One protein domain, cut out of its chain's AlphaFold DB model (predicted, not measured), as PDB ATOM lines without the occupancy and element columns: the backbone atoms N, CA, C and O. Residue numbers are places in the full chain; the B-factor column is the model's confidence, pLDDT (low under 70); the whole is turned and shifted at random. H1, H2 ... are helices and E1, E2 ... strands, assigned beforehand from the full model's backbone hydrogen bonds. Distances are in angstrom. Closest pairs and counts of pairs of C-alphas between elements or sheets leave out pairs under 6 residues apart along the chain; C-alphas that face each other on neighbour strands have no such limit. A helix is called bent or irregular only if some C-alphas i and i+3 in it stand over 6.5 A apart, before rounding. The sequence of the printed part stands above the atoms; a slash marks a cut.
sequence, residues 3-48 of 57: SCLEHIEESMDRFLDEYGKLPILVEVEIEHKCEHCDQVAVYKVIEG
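This is residues 3 to 48 of the 57 residues of the protein "CxxH/CxxC protein, BA_5709 family" of Turicibacter sanguinis (UniProt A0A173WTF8). One helix, H1, packs along a long, two-stranded hairpin, E1 and E2, mostly over E2; E1 bends sharply near the hairpin's turn. The printed part has 46 residues, with H1, E1 and E2 in that order, an antiparallel sheet and a mixed class. It is compact, with a radius of gyration of the C-alphas of 10.0 A and spans of 28 by 19 by 12 A.

H1, residues 5 to 19, is irregular: C-alphas 6 and 9 are 7.7 A apart. Its O i to N i+4 pairs are within hydrogen-bond range in 9 of 11. Its closest C-alphas to E1, residues 23 to 33, are Met 12 and Pro 23, 6.1 A apart. Its closest to E2, residues 40 to 47, are Leu 5 and Val 42, 6.6 A. E1 and E2 form an antiparallel hairpin at 145 degrees, with N 26 and O 44 3.0 A apart.

H1 begins at C-alpha 5 (1.735, -84.069, 130.834) and is 21.4 A long. E1 is 18.7 A long and bends by 116 degrees at residue 30. E2, 21.1 A, ends at C-alpha 47 (-13.763, -86.746, 140.660).

The farthest C-alphas, Gly 20 and Glu 31, are 28.4 A apart. The printed part has no cut; H1 to E1 is a tight link, E1 to E2 a short one. No printed residue is under 70 in pLDDT.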
ATOM      1  N   SER A   3      -6.051 -84.007 129.789       96.88
ATOM      2  CA  SER A   3      -4.843 -83.198 129.976       96.88
ATOM      3  C   SER A   3      -3.581 -83.921 129.504       96.88
ATOM      4  O   SER A   3      -3.409 -85.130 129.697       96.88
ATOM      5  N   CYS A   4      -2.687 -83.174 128.852       96.75
ATOM      6  CA  CYS A   4      -1.330 -83.634 128.558       96.75
ATOM      7  C   CYS A   4      -0.443 -83.533 129.808       96.75
ATOM      8  O   CYS A   4      -0.828 -82.923 130.805       96.75
ATOM      9  N   LEU A   5       0.760 -84.106 129.736       94.81
ATOM     10  CA  LEU A   5       1.735 -84.069 130.834       94.81
ATOM     11  C   LEU A   5       2.116 -82.644 131.252       94.81
ATOM     12  O   LEU A   5       2.321 -82.403 132.433       94.81
ATOM     13  N   GLU A   6       2.189 -81.707 130.306       96.81
ATOM     14  CA  GLU A   6       2.609 -80.328 130.591       96.81
ATOM     15  C   GLU A   6       1.553 -79.530 131.373       96.81
ATOM     16  O   GLU A   6       1.908 -78.628 132.121       96.81
ATOM     17  N   HIS A   7       0.264 -79.868 131.234       97.19
ATOM     18  CA  HIS A   7      -0.846 -79.117 131.843       97.19
ATOM     19  C   HIS A   7      -1.624 -79.927 132.888       97.19
ATOM     20  O   HIS A   7      -2.734 -79.548 133.275       97.19
ATOM     21  N   ILE A   8      -1.095 -81.073 133.327       95.12
ATOM     22  CA  ILE A   8      -1.796 -81.944 134.274       95.12
ATOM     23  C   ILE A   8      -1.960 -81.283 135.644       95.12
ATOM     24  O   ILE A   8      -3.051 -81.337 136.204       95.12
ATOM     25  N   GLU A   9      -0.927 -80.596 136.132       94.56
ATOM     26  CA  GLU A   9      -0.947 -79.899 137.424       94.56
ATOM     27  C   GLU A   9      -1.977 -78.764 137.412       94.56
ATOM     28  O   GLU A   9      -2.872 -78.745 138.251       94.56
ATOM     29  N   GLU A  10      -1.964 -77.913 136.377       95.00
ATOM     30  CA  GLU A  10      -2.968 -76.849 136.214       95.00
ATOM     31  C   GLU A  10      -4.397 -77.415 136.150       95.00
ATOM     32  O   GLU A  10      -5.338 -76.843 136.697       95.00
ATOM     33  N   SER A  11      -4.575 -78.570 135.506       94.50
ATOM     34  CA  SER A  11      -5.882 -79.232 135.426       94.50
ATOM     35  C   SER A  11      -6.358 -79.756 136.778       94.50
ATOM     36  O   SER A  11      -7.555 -79.724 137.058       94.50
ATOM     37  N   MET A  12      -5.437 -80.262 137.601       93.44
ATOM     38  CA  MET A  12      -5.738 -80.742 138.947       93.44
ATOM     39  C   MET A  12      -6.074 -79.587 139.884       93.44
ATOM     40  O   MET A  12      -7.086 -79.668 140.576       93.44
ATOM     41  N   ASP A  13      -5.285 -78.513 139.857       93.81
ATOM     42  CA  ASP A  13      -5.523 -77.315 140.665       93.81
ATOM     43  C   ASP A  13      -6.887 -76.706 140.340       93.81
ATOM     44  O   ASP A  13      -7.705 -76.483 141.230       93.81
ATOM     45  N   ARG A  14      -7.202 -76.547 139.046       92.62
ATOM     46  CA  ARG A  14      -8.520 -76.058 138.616       92.62
ATOM     47  C   ARG A  14      -9.651 -76.975 139.060       92.62
ATOM     48  O   ARG A  14     -10.697 -76.485 139.470       92.62
ATOM     49  N   PHE A  15      -9.464 -78.293 138.994       93.12
ATOM     50  CA  PHE A  15     -10.471 -79.232 139.480       93.12
ATOM     51  C   PHE A  15     -10.681 -79.096 140.996       93.12
ATOM     52  O   PHE A  15     -11.819 -79.082 141.463       93.12
ATOM     53  N   LEU A  16      -9.600 -78.977 141.766       91.44
ATOM     54  CA  LEU A  16      -9.670 -78.795 143.212       91.44
ATOM     55  C   LEU A  16     -10.385 -77.489 143.576       91.44
ATOM     56  O   LEU A  16     -11.267 -77.509 144.432       91.44
ATOM     57  N   ASP A  17     -10.068 -76.393 142.893       92.19
ATOM     58  CA  ASP A  17     -10.709 -75.093 143.104       92.19
ATOM     59  C   ASP A  17     -12.204 -75.114 142.740       92.19
ATOM     60  O   ASP A  17     -13.028 -74.533 143.449       92.19
ATOM     61  N   GLU A  18     -12.575 -75.784 141.642       91.69
ATOM     62  CA  GLU A  18     -13.962 -75.834 141.162       91.69
ATOM     63  C   GLU A  18     -14.853 -76.770 141.987       91.69
ATOM     64  O   GLU A  18     -16.011 -76.445 142.258       91.69
ATOM     65  N   TYR A  19     -14.339 -77.941 142.367       89.12
ATOM     66  CA  TYR A  19     -15.137 -79.001 142.990       89.12
ATOM     67  C   TYR A  19     -14.863 -79.173 144.487       89.12
ATOM     68  O   TYR A  19     -15.628 -79.869 145.156       89.12
ATOM     69  N   GLY A  20     -13.800 -78.566 145.024       87.50
ATOM     70  CA  GLY A  20     -13.402 -78.702 146.428       87.50
ATOM     71  C   GLY A  20     -13.017 -80.133 146.815       87.50
ATOM     72  O   GLY A  20     -13.128 -80.508 147.979       87.50
ATOM     73  N   LYS A  21     -12.639 -80.964 145.837       87.19
ATOM     74  CA  LYS A  21     -12.336 -82.390 146.011       87.19
ATOM     75  C   LYS A  21     -11.009 -82.720 145.360       87.19
ATOM     76  O   LYS A  21     -10.705 -82.192 144.291       87.19
ATOM     77  N   LEU A  22     -10.260 -83.641 145.968       88.88
ATOM     78  CA  LEU A  22      -9.041 -84.138 145.346       88.88
ATOM     79  C   LEU A  22      -9.382 -84.871 144.039       88.88
ATOM     80  O   LEU A  22     -10.191 -85.804 144.054       88.88
ATOM     81  N   PRO A  23      -8.786 -84.470 142.907       91.56
ATOM     82  CA  PRO A  23      -8.962 -85.181 141.654       91.56
ATOM     83  C   PRO A  23      -8.206 -86.514 141.645       91.56
ATOM     84  O   PRO A  23      -7.137 -86.649 142.240       91.56
ATOM     85  N   ILE A  24      -8.717 -87.480 140.880       92.06
ATOM     86  CA  ILE A  24      -7.991 -88.699 140.501       92.06
ATOM     87  C   ILE A  24      -7.561 -88.587 139.040       92.06
ATOM     88  O   ILE A  24      -8.335 -88.167 138.175       92.06
ATOM     89  N   LEU A  25      -6.325 -89.003 138.765       93.06
ATOM     90  CA  LEU A  25      -5.797 -89.131 137.413       93.06
ATOM     91  C   LEU A  25      -6.000 -90.552 136.896       93.06
ATOM     92  O   LEU A  25      -5.577 -91.516 137.531       93.06
ATOM     93  N   VAL A  26      -6.615 -90.674 135.724       94.19
ATOM     94  CA  VAL A  26      -6.768 -91.949 135.018       94.19
ATOM     95  C   VAL A  26      -6.037 -91.862 133.687       94.19
ATOM     96  O   VAL A  26      -6.280 -90.928 132.924       94.19
ATOM     97  N   GLU A  27      -5.146 -92.811 133.403       94.44
ATOM     98  CA  GLU A  27      -4.484 -92.904 132.097       94.44
ATOM     99  C   GLU A  27      -5.506 -93.154 130.986       94.44
ATOM    100  O   GLU A  27      -6.476 -93.898 131.149       94.44
ATOM    101  N   VAL A  28      -5.300 -92.506 129.845       91.94
ATOM    102  CA  VAL A  28      -6.218 -92.592 128.712       91.94
ATOM    103  C   VAL A  28      -5.655 -93.551 127.671       91.94
ATOM    104  O   VAL A  28      -4.583 -93.328 127.123       91.94
ATOM    105  N   GLU A  29      -6.404 -94.611 127.370       84.25
ATOM    106  CA  GLU A  29      -6.008 -95.627 126.377       84.25
ATOM    107  C   GLU A  29      -6.352 -95.228 124.929       84.25
ATOM    108  O   GLU A  29      -5.878 -95.840 123.973       84.25
ATOM    109  N   ILE A  30      -7.201 -94.211 124.759       86.69
ATOM    110  CA  ILE A  30      -7.705 -93.722 123.470       86.69
ATOM    111  C   ILE A  30      -7.192 -92.297 123.244       86.69
ATOM    112  O   ILE A  30      -7.115 -91.505 124.178       86.69
ATOM    113  N   GLU A  31      -6.863 -91.943 122.004       89.69
ATOM    114  CA  GLU A  31      -6.342 -90.614 121.686       89.69
ATOM    115  C   GLU A  31      -7.400 -89.524 121.941       89.69
ATOM    116  O   GLU A  31      -8.427 -89.438 121.264       89.69
ATOM    117  N   HIS A  32      -7.138 -88.688 122.942       94.38
ATOM    118  CA  HIS A  32      -7.896 -87.482 123.254       94.38
ATOM    119  C   HIS A  32      -6.974 -86.267 123.173       94.38
ATOM    120  O   HIS A  32      -5.752 -86.396 123.213       94.38
ATOM    121  N   LYS A  33      -7.554 -85.071 123.075       96.25
ATOM    122  CA  LYS A  33      -6.799 -83.819 123.113       96.25
ATOM    123  C   LYS A  33      -6.824 -83.203 124.503       96.25
ATOM    124  O   LYS A  33      -7.840 -83.267 125.191       96.25
ATOM    125  N   CYS A  34      -5.710 -82.592 124.875       95.44
ATOM    126  CA  CYS A  34      -5.586 -81.736 126.037       95.44
ATOM    127  C   CYS A  34      -6.512 -80.528 125.883       95.44
ATOM    128  O   CYS A  34      -6.496 -79.864 124.845       95.44
ATOM    129  N   GLU A  35      -7.269 -80.215 126.930       94.50
ATOM    130  CA  GLU A  35      -8.199 -79.082 126.943       94.50
ATOM    131  C   GLU A  35      -7.497 -77.712 126.988       94.50
ATOM    132  O   GLU A  35      -8.152 -76.691 126.788       94.50
ATOM    133  N   HIS A  36      -6.170 -77.680 127.180       93.38
ATOM    134  CA  HIS A  36      -5.383 -76.443 127.306       93.38
ATOM    135  C   HIS A  36      -4.543 -76.094 126.074       93.38
ATOM    136  O   HIS A  36      -4.333 -74.918 125.786       93.38
ATOM    137  N   CYS A  37      -4.038 -77.090 125.340       93.50
ATOM    138  CA  CYS A  37      -3.021 -76.856 124.304       93.50
ATOM    139  C   CYS A  37      -3.146 -77.727 123.044       93.50
ATOM    140  O   CYS A  37      -2.187 -77.812 122.278       93.50
ATOM    141  N   ASP A  38      -4.287 -78.395 122.818       93.06
ATOM    142  CA  ASP A  38      -4.560 -79.250 121.642       93.06
ATOM    143  C   ASP A  38      -3.613 -80.462 121.440       93.06
ATOM    144  O   ASP A  38      -3.864 -81.288 120.557       93.06
ATOM    145  N   GLN A  39      -2.552 -80.609 122.244       94.06
ATOM    146  CA  GLN A  39      -1.670 -81.782 122.267       94.06
ATOM    147  C   GLN A  39      -2.428 -83.042 122.702       94.06
ATOM    148  O   GLN A  39      -3.504 -82.965 123.289       94.06
ATOM    149  N   VAL A  40      -1.843 -84.218 122.470       95.38
ATOM    150  CA  VAL A  40      -2.425 -85.487 122.927       95.38
ATOM    151  C   VAL A  40      -2.505 -85.513 124.459       95.38
ATOM    152  O   VAL A  40      -1.520 -85.261 125.157       95.38
ATOM    153  N   ALA A  41      -3.694 -85.804 124.982       96.69
ATOM    154  CA  ALA A  41      -3.935 -86.025 126.397       96.69
ATOM    155  C   ALA A  41      -3.457 -87.418 126.805       96.69
ATOM    156  O   ALA A  41      -3.715 -88.401 126.114       96.69
ATOM    157  N   VAL A  42      -2.796 -87.483 127.958       95.88
ATOM    158  CA  VAL A  42      -2.297 -88.734 128.550       95.88
ATOM    159  C   VAL A  42      -3.166 -89.138 129.740       95.88
ATOM    160  O   VAL A  42      -3.334 -90.324 130.011       95.88
ATOM    161  N   TYR A  43      -3.786 -88.157 130.405       95.88
ATOM    162  CA  TYR A  43      -4.629 -88.372 131.575       95.88
ATOM    163  C   TYR A  43      -6.018 -87.758 131.416       95.88
ATOM    164  O   TYR A  43      -6.213 -86.730 130.762       95.88
ATOM    165  N   LYS A  44      -6.984 -88.383 132.085       95.50
ATOM    166  CA  LYS A  44      -8.309 -87.853 132.369       95.50
ATOM    167  C   LYS A  44      -8.413 -87.588 133.868       95.50
ATOM    168  O   LYS A  44      -8.389 -88.517 134.670       95.50
ATOM    169  N   VAL A  45      -8.566 -86.319 134.221       93.69
ATOM    170  CA  VAL A  45      -8.884 -85.851 135.571       93.69
ATOM    171  C   VAL A  45     -10.366 -86.117 135.834       93.69
ATOM    172  O   VAL A  45     -11.228 -85.625 135.088       93.69
ATOM    173  N   ILE A  46     -10.657 -86.912 136.859       92.19
ATOM    174  CA  ILE A  46     -12.013 -87.241 137.310       92.19
ATOM    175  C   ILE A  46     -12.173 -86.949 138.802       92.19
ATOM    176  O   ILE A  46     -11.192 -86.798 139.528       92.19
ATOM    177  N   GLU A  47     -13.426 -86.885 139.247       87.56
ATOM    178  CA  GLU A  47     -13.763 -86.746 140.660       87.56
ATOM    179  C   GLU A  47     -13.169 -87.900 141.474       87.56
ATOM    180  O   GLU A  47     -13.403 -89.073 141.172       87.56
ATOM    181  N   GLY A  48     -12.379 -87.546 142.488       77.06
ATOM    182  CA  GLY A  48     -11.856 -88.481 143.467       77.06
ATOM    183  C   GLY A  48     -12.743 -88.637 144.691       77.06
ATOM    184  O   GLY A  48     -13.792 -88.003 144.829       77.06
TER     185      GLY A  48